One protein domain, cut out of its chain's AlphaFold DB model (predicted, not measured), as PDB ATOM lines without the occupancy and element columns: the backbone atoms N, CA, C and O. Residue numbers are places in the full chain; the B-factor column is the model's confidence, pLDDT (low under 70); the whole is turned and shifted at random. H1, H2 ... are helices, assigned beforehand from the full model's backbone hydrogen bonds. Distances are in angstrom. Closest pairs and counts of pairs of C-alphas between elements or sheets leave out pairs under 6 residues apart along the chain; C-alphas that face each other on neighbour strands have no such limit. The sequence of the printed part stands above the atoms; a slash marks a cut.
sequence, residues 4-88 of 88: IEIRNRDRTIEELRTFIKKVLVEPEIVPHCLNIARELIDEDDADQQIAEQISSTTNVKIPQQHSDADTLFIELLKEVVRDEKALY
ATOM      1  N   ILE A   4      26.329  33.081  22.703       92.69
ATOM      2  CA  ILE A   4      27.004  32.824  23.983       92.69
ATOM      3  C   ILE A   4      26.634  33.898  25.011       92.69
ATOM      4  O   ILE A   4      26.278  33.566  26.137       92.69
ATOM      5  N   GLU A   5      26.656  35.174  24.618       92.19
ATOM      6  CA  GLU A   5      26.269  36.288  25.497       92.19
ATOM      7  C   GLU A   5      24.812  36.168  25.956       92.19
ATOM      8  O   GLU A   5      24.515  36.395  27.127       92.19
ATOM      9  N   ILE A   6      23.913  35.769  25.049       94.06
ATOM     10  CA  ILE A   6      22.497  35.538  25.371       94.06
ATOM     11  C   ILE A   6      22.368  34.415  26.401       94.06
ATOM     12  O   ILE A   6      21.749  34.605  27.443       94.06
ATOM     13  N   ARG A   7      23.023  33.273  26.161       93.94
ATOM     14  CA  ARG A   7      22.983  32.130  27.080       93.94
ATOM     15  C   ARG A   7      23.532  32.472  28.467       93.94
ATOM     16  O   ARG A   7      22.984  32.008  29.464       93.94
ATOM     17  N   ASN A   8      24.609  33.254  28.540       93.06
ATOM     18  CA  ASN A   8      25.171  33.684  29.819       93.06
ATOM     19  C   ASN A   8      24.180  34.576  30.571       93.06
ATOM     20  O   ASN A   8      23.917  34.312  31.740       93.06
ATOM     21  N   ARG A   9      23.557  35.542  29.884       94.88
ATOM     22  CA  ARG A   9      22.503  36.386  30.464       94.88
ATOM     23  C   ARG A   9      21.320  35.580  30.989       94.88
ATOM     24  O   ARG A   9      20.886  35.827  32.110       94.88
ATOM     25  N   ASP A  10      20.823  34.620  30.215       96.88
ATOM     26  CA  ASP A  10      19.701  33.773  30.634       96.88
ATOM     27  C   ASP A  10      20.050  32.975  31.897       96.88
ATOM     28  O   ASP A  10      19.239  32.875  32.817       96.88
ATOM     29  N   ARG A  11      21.288  32.468  31.991       95.94
ATOM     30  CA  ARG A  11      21.782  31.789  33.196       95.94
ATOM     31  C   ARG A  11      21.815  32.727  34.404       95.94
ATOM     32  O   ARG A  11      21.290  32.362  35.451       95.94
ATOM     33  N   THR A  12      22.371  33.928  34.251       96.31
ATOM     34  CA  THR A  12      22.414  34.939  35.319       96.31
ATOM     35  C   THR A  12      21.007  35.274  35.816       96.31
ATOM     36  O   THR A  12      20.769  35.340  37.020       96.31
ATOM     37  N   ILE A  13      20.041  35.420  34.902       96.50
ATOM     38  CA  ILE A  13      18.638  35.671  35.250       96.50
ATOM     39  C   ILE A  13      18.058  34.512  36.069       96.50
ATOM     40  O   ILE A  13      17.411  34.756  37.085       96.50
ATOM     41  N   GLU A  14      18.276  33.258  35.674       97.25
ATOM     42  CA  GLU A  14      17.749  32.102  36.412       97.25
ATOM     43  C   GLU A  14      18.376  31.935  37.807       97.25
ATOM     44  O   GLU A  14      17.678  31.586  38.769       97.25
ATOM     45  N   GLU A  15      19.663  32.248  37.955       95.44
ATOM     46  CA  GLU A  15      20.347  32.273  39.253       95.44
ATOM     47  C   GLU A  15      19.754  33.363  40.165       95.44
ATOM     48  O   GLU A  15      19.325  33.062  41.285       95.44
ATOM     49  N   LEU A  16      19.585  34.590  39.656       95.50
ATOM     50  CA  LEU A  16      18.936  35.683  40.392       95.50
ATOM     51  C   LEU A  16      17.480  35.354  40.758       95.50
ATOM     52  O   LEU A  16      17.048  35.605  41.882       95.50
ATOM     53  N   ARG A  17      16.710  34.727  39.861       96.31
ATOM     54  CA  ARG A  17      15.340  34.269  40.165       96.31
ATOM     55  C   ARG A  17      15.320  33.247  41.295       96.31
ATOM     56  O   ARG A  17      14.397  33.252  42.110       96.31
ATOM     57  N   THR A  18      16.309  32.362  41.343       93.44
ATOM     58  CA  THR A  18      16.444  31.373  42.416       93.44
ATOM     59  C   THR A  18      16.764  32.048  43.743       93.44
ATOM     60  O   THR A  18      16.150  31.711  44.755       93.44
ATOM     61  N   PHE A  19      17.651  33.042  43.736       91.56
ATOM     62  CA  PHE A  19      17.926  33.863  44.910       91.56
ATOM     63  C   PHE A  19      16.667  34.595  45.408       91.56
ATOM     64  O   PHE A  19      16.301  34.458  46.574       91.56
ATOM     65  N   ILE A  20      15.931  35.271  44.521       94.19
ATOM     66  CA  ILE A  20      14.696  35.989  44.878       94.19
ATOM     67  C   ILE A  20      13.663  35.039  45.498       94.19
ATOM     68  O   ILE A  20      13.013  35.388  46.477       94.19
ATOM     69  N   LYS A  21      13.527  33.808  44.987       95.19
ATOM     70  CA  LYS A  21      12.647  32.807  45.613       95.19
ATOM     71  C   LYS A  21      13.060  32.491  47.052       95.19
ATOM     72  O   LYS A  21      12.175  32.353  47.890       95.19
ATOM     73  N   LYS A  22      14.362  32.386  47.347       91.56
ATOM     74  CA  LYS A  22      14.851  32.172  48.721       91.56
ATOM     75  C   LYS A  22      14.485  33.349  49.620       91.56
ATOM     76  O   LYS A  22      13.924  33.114  50.680       91.56
ATOM     77  N   VAL A  23      14.690  34.583  49.152       92.38
ATOM     78  CA  VAL A  23      14.277  35.806  49.870       92.38
ATOM     79  C   VAL A  23      12.776  35.801  50.169       92.38
ATOM     80  O   VAL A  23      12.361  36.116  51.276       92.38
ATOM     81  N   LEU A  24      11.941  35.432  49.194       94.50
ATOM     82  CA  LEU A  24      10.487  35.418  49.378       94.50
ATOM     83  C   LEU A  24      10.013  34.333  50.359       94.50
ATOM     84  O   LEU A  24       8.969  34.498  50.983       94.50
ATOM     85  N   VAL A  25      10.753  33.229  50.479       95.00
ATOM     86  CA  VAL A  25      10.464  32.150  51.438       95.00
ATOM     87  C   VAL A  25      11.004  32.485  52.830       95.00
ATOM     88  O   VAL A  25      10.350  32.180  53.824       95.00
ATOM     89  N   GLU A  26      12.169  33.123  52.904       93.50
ATOM     90  CA  GLU A  26      12.859  33.483  54.142       93.50
ATOM     91  C   GLU A  26      13.341  34.944  54.067       93.50
ATOM     92  O   GLU A  26      14.493  35.212  53.730       93.50
ATOM     93  N   PRO A  27      12.465  35.919  54.370       94.12
ATOM     94  CA  PRO A  27      12.808  37.337  54.238       94.12
ATOM     95  C   PRO A  27      13.950  37.784  55.157       94.12
ATOM     96  O   PRO A  27      14.693  38.700  54.810       94.12
ATOM     97  N   GLU A  28      14.124  37.104  56.295       93.38
ATOM     98  CA  GLU A  28      15.164  37.382  57.296       93.38
ATOM     99  C   GLU A  28      16.595  37.227  56.750       93.38
ATOM    100  O   GLU A  28      17.533  37.785  57.322       93.38
ATOM    101  N   ILE A  29      16.791  36.556  55.604       93.75
ATOM    102  CA  ILE A  29      18.120  36.495  54.976       93.75
ATOM    103  C   ILE A  29      18.607  37.877  54.537       93.75
ATOM    104  O   ILE A  29      19.811  38.120  54.532       93.75
ATOM    105  N   VAL A  30      17.699  38.787  54.168       94.75
ATOM    106  CA  VAL A  30      18.046  40.120  53.656       94.75
ATOM    107  C   VAL A  30      18.699  40.991  54.731       94.75
ATOM    108  O   VAL A  30      19.831  41.425  54.503       94.75
ATOM    109  N   PRO A  31      18.071  41.245  55.900       96.31
ATOM    110  CA  PRO A  31      18.717  42.025  56.952       96.31
ATOM    111  C   PRO A  31      20.020  41.373  57.433       96.31
ATOM    112  O   PRO A  31      20.974  42.092  57.725       96.31
ATOM    113  N   HIS A  32      20.104  40.039  57.444       96.62
ATOM    114  CA  HIS A  32      21.331  39.322  57.801       96.62
ATOM    115  C   HIS A  32      22.466  39.539  56.788       96.62
ATOM    116  O   HIS A  32      23.578  39.889  57.180       96.62
ATOM    117  N   CYS A  33      22.190  39.423  55.484       97.06
ATOM    118  CA  CYS A  33      23.174  39.705  54.431       97.06
ATOM    119  C   CYS A  33      23.632  41.170  54.455       97.06
ATOM    120  O   CYS A  33      24.819  41.444  54.287       97.06
ATOM    121  N   LEU A  34      22.714  42.113  54.697       97.69
ATOM    122  CA  LEU A  34      23.063  43.530  54.818       97.69
ATOM    123  C   LEU A  34      23.932  43.804  56.049       97.69
ATOM    124  O   LEU A  34      24.861  44.594  55.950       97.69
ATOM    125  N   ASN A  35      23.688  43.148  57.188       97.94
ATOM    126  CA  ASN A  35      24.554  43.281  58.367       97.94
ATOM    127  C   ASN A  35      25.983  42.814  58.076       97.94
ATOM    128  O   ASN A  35      26.923  43.547  58.362       97.94
ATOM    129  N   ILE A  36      26.138  41.656  57.427       97.94
ATOM    130  CA  ILE A  36      27.449  41.154  56.991       97.94
ATOM    131  C   ILE A  36      28.132  42.165  56.062       97.94
ATOM    132  O   ILE A  36      29.300  42.495  56.250       97.94
ATOM    133  N   ALA A  37      27.399  42.694  55.078       97.81
ATOM    134  CA  ALA A  37      27.938  43.706  54.178       97.81
ATOM    135  C   ALA A  37      28.365  44.972  54.937       97.81
ATOM    136  O   ALA A  37      29.446  45.483  54.681       97.81
ATOM    137  N   ARG A  38      27.581  45.456  55.909       97.50
ATOM    138  CA  ARG A  38      27.945  46.621  56.739       97.50
ATOM    139  C   ARG A  38      29.253  46.417  57.496       97.50
ATOM    140  O   ARG A  38      30.028  47.364  57.588       97.50
ATOM    141  N   GLU A  39      29.471  45.219  58.028       97.50
ATOM    142  CA  GLU A  39      30.664  44.876  58.806       97.50
ATOM    143  C   GLU A  39      31.926  44.783  57.937       97.50
ATOM    144  O   GLU A  39      32.996  45.168  58.393       97.50
ATOM    145  N   LEU A  40      31.799  44.310  56.693       97.75
ATOM    146  CA  LEU A  40      32.942  43.936  55.848       97.75
ATOM    147  C   LEU A  40      33.195  44.880  54.658       97.75
ATOM    148  O   LEU A  40      34.187  44.720  53.956       97.75
ATOM    149  N   ILE A  41      32.313  45.849  54.383       96.19
ATOM    150  CA  ILE A  41      32.363  46.677  53.159       96.19
ATOM    151  C   ILE A  41      33.659  47.480  52.976       96.19
ATOM    152  O   ILE A  41      34.006  47.797  51.836       96.19
ATOM    153  N   ASP A  42      34.332  47.822  54.075       95.31
ATOM    154  CA  ASP A  42      35.542  48.650  54.092       95.31
ATOM    155  C   ASP A  42      36.836  47.810  54.232       95.31
ATOM    156  O   ASP A  42      37.924  48.379  54.293       95.31
ATOM    157  N   GLU A  43      36.726  46.476  54.269       96.06
ATOM    158  CA  GLU A  43      37.862  45.549  54.352       96.06
ATOM    159  C   GLU A  43      38.528  45.312  52.986       96.06
ATOM    160  O   GLU A  43      37.899  45.407  51.924       96.06
ATOM    161  N   ASP A  44      39.803  44.921  53.012       93.94
ATOM    162  CA  ASP A  44      40.470  44.379  51.827       93.94
ATOM    163  C   ASP A  44      39.776  43.073  51.398       93.94
ATOM    164  O   ASP A  44      39.370  42.256  52.227       93.94
ATOM    165  N   ASP A  45      39.608  42.868  50.092       93.75
ATOM    166  CA  ASP A  45      38.875  41.719  49.537       93.75
ATOM    167  C   ASP A  45      37.425  41.580  50.057       93.75
ATOM    168  O   ASP A  45      36.887  40.470  50.128       93.75
ATOM    169  N   ALA A  46      36.766  42.701  50.387       95.94
ATOM    170  CA  ALA A  46      35.403  42.745  50.930       95.94
ATOM    171  C   ALA A  46      34.414  41.800  50.225       95.94
ATOM    172  O   ALA A  46      33.643  41.108  50.885       95.94
ATOM    173  N   ASP A  47      34.442  41.723  48.891       96.06
ATOM    174  CA  ASP A  47      33.503  40.889  48.128       96.06
ATOM    175  C   ASP A  47      33.660  39.401  48.460       96.06
ATOM    176  O   ASP A  47      32.668  38.692  48.635       96.06
ATOM    177  N   GLN A  48      34.905  38.935  48.597       96.06
ATOM    178  CA  GLN A  48      35.214  37.551  48.944       96.06
ATOM    179  C   GLN A  48      34.782  37.240  50.380       96.06
ATOM    180  O   GLN A  48      34.173  36.197  50.629       96.06
ATOM    181  N   GLN A  49      35.061  38.151  51.316       97.38
ATOM    182  CA  GLN A  49      34.708  37.970  52.724       97.38
ATOM    183  C   GLN A  49      33.186  37.975  52.930       97.38
ATOM    184  O   GLN A  49      32.647  37.117  53.633       97.38
ATOM    185  N   ILE A  50      32.471  38.891  52.266       97.69
ATOM    186  CA  ILE A  50      31.002  38.951  52.283       97.69
ATOM    187  C   ILE A  50      30.416  37.647  51.734       97.69
ATOM    188  O   ILE A  50      29.539  37.053  52.366       97.69
ATOM    189  N   ALA A  51      30.911  37.171  50.588       97.06
ATOM    190  CA  ALA A  51      30.459  35.928  49.974       97.06
ATOM    191  C   ALA A  51      30.641  34.711  50.894       97.06
ATOM    192  O   ALA A  51      29.725  33.892  51.050       97.06
ATOM    193  N   GLU A  52      31.814  34.601  51.521       96.75
ATOM    194  CA  GLU A  52      32.146  33.514  52.438       96.75
ATOM    195  C   GLU A  52      31.256  33.541  53.685       96.75
ATOM    196  O   GLU A  52      30.664  32.518  54.048       96.75
ATOM    197  N   GLN A  53      31.078  34.716  54.290       97.25
ATOM    198  CA  GLN A  53      30.286  34.869  55.505       97.25
ATOM    199  C   GLN A  53      28.783  34.660  55.257       97.25
ATOM    200  O   GLN A  53      28.101  34.013  56.058       97.25
ATOM    201  N   ILE A  54      28.246  35.126  54.124       96.19
ATOM    202  CA  ILE A  54      26.863  34.821  53.716       96.19
ATOM    203  C   ILE A  54      26.700  33.313  53.513       96.19
ATOM    204  O   ILE A  54      25.731  32.720  53.994       96.19
ATOM    205  N   SER A  55      27.660  32.670  52.848       95.56
ATOM    206  CA  SER A  55      27.610  31.232  52.566       95.56
ATOM    207  C   SER A  55      27.707  30.358  53.810       95.56
ATOM    208  O   SER A  55      27.127  29.264  53.836       95.56
ATOM    209  N   SER A  56      28.433  30.813  54.832       96.00
ATOM    210  CA  SER A  56      28.614  30.093  56.094       96.00
ATOM    211  C   SER A  56      27.414  30.246  57.033       96.00
ATOM    212  O   SER A  56      27.105  29.314  57.776       96.00
ATOM    213  N   THR A  57      26.699  31.372  56.962       94.94
ATOM    214  CA  THR A  57      25.624  31.711  57.912       94.94
ATOM    215  C   THR A  57      24.210  31.651  57.337       94.94
ATOM    216  O   THR A  57      23.248  31.723  58.097       94.94
ATOM    217  N   THR A  58      24.052  31.467  56.022       91.19
ATOM    218  CA  THR A  58      22.736  31.406  55.364       91.19
ATOM    219  C   THR A  58      22.575  30.194  54.435       91.19
ATOM    220  O   THR A  58      23.497  29.407  54.170       91.19
ATOM    221  N   ASN A  59      21.359  30.033  53.905       88.62
ATOM    222  CA  ASN A  59      21.046  29.074  52.841       88.62
ATOM    223  C   ASN A  59      21.393  29.588  51.423       88.62
ATOM    224  O   ASN A  59      21.217  28.863  50.431       88.62
ATOM    225  N   VAL A  60      21.884  30.821  51.301       90.38
ATOM    226  CA  VAL A  60      22.453  31.374  50.071       90.38
ATOM    227  C   VAL A  60      23.876  30.840  49.966       90.38
ATOM    228  O   VAL A  60      24.634  30.910  50.924       90.38
ATOM    229  N   LYS A  61      24.220  30.214  48.838       91.00
ATOM    230  CA  LYS A  61      25.536  29.604  48.627       91.00
ATOM    231  C   LYS A  61      26.220  30.351  47.500       91.00
ATOM    232  O   LYS A  61      25.729  30.291  46.379       91.00
ATOM    233  N   ILE A  62      27.314  31.020  47.840       92.31
ATOM    234  CA  ILE A  62      28.134  31.827  46.949       92.31
ATOM    235  C   ILE A  62      29.502  31.129  46.849       92.31
ATOM    236  O   ILE A  62      30.230  31.052  47.842       92.31
ATOM    237  N   PRO A  63      29.832  30.503  45.708       89.56
ATOM    238  CA  PRO A  63      31.108  29.813  45.517       89.56
ATOM    239  C   PRO A  63      32.287  30.796  45.493       89.56
ATOM    240  O   PRO A  63      32.112  31.947  45.132       89.56
ATOM    241  N   GLN A  64      33.513  30.335  45.784       86.81
ATOM    242  CA  GLN A  64      34.715  31.192  45.719       86.81
ATOM    243  C   GLN A  64      34.931  31.836  44.342       86.81
ATOM    244  O   GLN A  64      35.408  32.957  44.243       86.81
ATOM    245  N   GLN A  65      34.588  31.120  43.270       92.38
ATOM    246  CA  GLN A  65      34.540  31.702  41.937       92.38
ATOM    247  C   GLN A  65      33.120  32.198  41.677       92.38
ATOM    248  O   GLN A  65      32.259  31.408  41.289       92.38
ATOM    249  N   HIS A  66      32.900  33.493  41.901       92.75
ATOM    250  CA  HIS A  66      31.598  34.128  41.723       92.75
ATOM    251  C   HIS A  66      31.068  33.943  40.299       92.75
ATOM    252  O   HIS A  66      31.788  34.130  39.311       92.75
ATOM    253  N   SER A  67      29.787  33.593  40.193       94.56
ATOM    254  CA  SER A  67      29.038  33.795  38.962       94.56
ATOM    255  C   SER A  67      28.760  35.290  38.743       94.56
ATOM    256  O   SER A  67      28.961  36.133  39.625       94.56
ATOM    257  N   ASP A  68      28.246  35.631  37.560       95.69
ATOM    258  CA  ASP A  68      27.781  36.993  37.291       95.69
ATOM    259  C   ASP A  68      26.635  37.383  38.249       95.69
ATOM    260  O   ASP A  68      26.532  38.536  38.650       95.69
ATOM    261  N   ALA A  69      25.781  36.428  38.643       96.19
ATOM    262  CA  ALA A  69      24.679  36.682  39.573       96.19
ATOM    263  C   ALA A  69      25.178  36.900  41.006       96.19
ATOM    264  O   ALA A  69      24.662  37.777  41.698       96.19
ATOM    265  N   ASP A  70      26.188  36.135  41.428       95.94
ATOM    266  CA  ASP A  70      26.825  36.288  42.739       95.94
ATOM    267  C   ASP A  70      27.467  37.672  42.877       95.94
ATOM    268  O   ASP A  70      27.230  38.376  43.859       95.94
ATOM    269  N   THR A  71      28.219  38.085  41.850       96.31
ATOM    270  CA  THR A  71      28.847  39.411  41.788       96.31
ATOM    271  C   THR A  71      27.795  40.515  41.896       96.31
ATOM    272  O   THR A  71      27.893  41.365  42.776       96.31
ATOM    273  N   LEU A  72      26.736  40.447  41.078       96.88
ATOM    274  CA  LEU A  72      25.644  41.427  41.105       96.88
ATOM    275  C   LEU A  72      24.946  41.496  42.467       96.88
ATOM    276  O   LEU A  72      24.548  42.571  42.909       96.88
ATOM    277  N   PHE A  73      24.771  40.357  43.138       95.94
ATOM    278  CA  PHE A  73      24.151  40.332  44.456       95.94
ATOM    279  C   PHE A  73      25.021  41.028  45.512       95.94
ATOM    280  O   PHE A  73      24.509  41.841  46.281       95.94
ATOM    281  N   ILE A  74      26.330  40.758  45.529       96.94
ATOM    282  CA  ILE A  74      27.275  41.389  46.461       96.94
ATOM    283  C   ILE A  74      27.385  42.895  46.191       96.94
ATOM    284  O   ILE A  74      27.343  43.692  47.131       96.94
ATOM    285  N   GLU A  75      27.473  43.295  44.920       97.38
ATOM    286  CA  GLU A  75      27.470  44.702  44.512       97.38
ATOM    287  C   GLU A  75      26.219  45.421  45.026       97.38
ATOM    288  O   GLU A  75      26.341  46.456  45.679       97.38
ATOM    289  N   LEU A  76      25.037  44.823  44.842       97.00
ATOM    290  CA  LEU A  76      23.772  45.386  45.309       97.00
ATOM    291  C   LEU A  76      23.730  45.556  46.836       97.00
ATOM    292  O   LEU A  76      23.250  46.574  47.330       97.00
ATOM    293  N   LEU A  77      24.246  44.589  47.606       97.19
ATOM    294  CA  LEU A  77      24.341  44.731  49.065       97.19
ATOM    295  C   LEU A  77      25.207  45.937  49.447       97.19
ATOM    296  O   LEU A  77      24.833  46.722  50.318       97.19
ATOM    297  N   LYS A  78      26.352  46.103  48.779       97.50
ATOM    298  CA  LYS A  78      27.274  47.215  49.031       97.50
ATOM    299  C   LYS A  78      26.676  48.556  48.619       97.50
ATOM    300  O   LYS A  78      26.896  49.538  49.324       97.50
ATOM    301  N   GLU A  79      25.938  48.610  47.512       97.44
ATOM    302  CA  GLU A  79      25.194  49.801  47.083       97.44
ATOM    303  C   GLU A  79      24.205  50.241  48.162       97.44
ATOM    304  O   GLU A  79      24.301  51.366  48.641       97.44
ATOM    305  N   VAL A  80      23.353  49.329  48.640       97.25
ATOM    306  CA  VAL A  80      22.378  49.633  49.700       97.25
ATOM    307  C   VAL A  80      23.070  50.150  50.962       97.25
ATOM    308  O   VAL A  80      22.655  51.159  51.524       97.25
ATOM    309  N   VAL A  81      24.159  49.511  51.396       96.81
ATOM    310  CA  VAL A  81      24.915  49.948  52.582       96.81
ATOM    311  C   VAL A  81      25.555  51.327  52.388       96.81
ATOM    312  O   VAL A  81      25.599  52.128  53.322       96.81
ATOM    313  N   ARG A  82      26.069  51.627  51.193       95.50
ATOM    314  CA  ARG A  82      26.646  52.944  50.880       95.50
ATOM    315  C   ARG A  82      25.574  54.024  50.842       95.50
ATOM    316  O   ARG A  82      25.803  55.097  51.394       95.50
ATOM    317  N   ASP A  83      24.421  53.725  50.257       95.31
ATOM    318  CA  ASP A  83      23.278  54.635  50.210       95.31
ATOM    319  C   ASP A  83      22.752  54.925  51.621       95.31
ATOM    320  O   ASP A  83      22.511  56.082  51.959       95.31
ATOM    321  N   GLU A  84      22.666  53.906  52.485       92.50
ATOM    322  CA  GLU A  84      22.356  54.080  53.908       92.50
ATOM    323  C   GLU A  84      23.350  55.033  54.581       92.50
ATOM    324  O   GLU A  84      22.924  55.988  55.223       92.50
ATOM    325  N   LYS A  85      24.665  54.816  54.409       88.00
ATOM    326  CA  LYS A  85      25.711  55.683  54.984       88.00
ATOM    327  C   LYS A  85      25.653  57.120  54.446       88.00
ATOM    328  O   LYS A  85      26.000  58.031  55.182       88.00
ATOM    329  N   ALA A  86      25.241  57.330  53.194       88.69
ATOM    330  CA  ALA A  86      25.173  58.655  52.569       88.69
ATOM    331  C   ALA A  86      23.951  59.490  52.999       88.69
ATOM    332  O   ALA A  86      23.933  60.703  52.790       88.69
ATOM    333  N   LEU A  87      22.923  58.850  53.563       78.56
ATOM    334  CA  LEU A  87      21.717  59.508  54.074       78.56
ATOM    335  C   LEU A  87      21.875  60.056  55.506       78.56
ATOM    336  O   LEU A  87      20.987  60.785  55.960       78.56
ATOM    337  N   TYR A  88      22.970  59.722  56.200       57.34
ATOM    338  CA  TYR A  88      23.315  60.183  57.553       57.34
ATOM    339  C   TYR A  88      24.496  61.157  57.537       57.34
ATOM    340  O   TYR A  88      24.487  62.075  58.390       57.34
TER     341      TYR A  88
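Overview. This is residues 4 to 88 of the 88 residues of an uncharacterized protein of Motiliproteus coralliicola (UniProt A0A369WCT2). Long helix H1 leads into a helical hairpin, H2 and H3; the last helix, H4, crosses H2 and packs with residues 68 to 69 on the middle of H1. The printed part has 85 residues with four named helices, in the order H1, H2, H3, H4, and no named strand: all helix. It is compact, with a radius of gyration of the C-alphas of 13.1 A, spanning 42 by 28 by 26 A.

Along the chain. H1, residues 4 to 25, begins at C-alpha 4 (27.004, 32.824, 23.983) and measures 32.1 A from first to last C-alpha. H2 is residues 29 to 40, 16.6 A, and H3 residues 46 to 57, 16.3 A. H4, residues 68 to 86, 26.6 A, ends at C-alpha 86 (25.173, 58.655, 52.569).

Arrangement. H1 touches H4 at a steep tilt of 57 degrees, closest C-alphas Thr 12 and Ala 69, 5.1 A. H2 touches H4, closest C-alphas Leu 34 and Leu 77, 6.0 A. H1 and H3 are apart. In each helix every O i to N i+4 pair is within hydrogen-bond range.

Size, cuts and confidence. The farthest C-alphas, Ile 4 and Tyr 88, are 43.5 A apart. The printed part has no cut and no long link; residue 88 alone has pLDDT under 70.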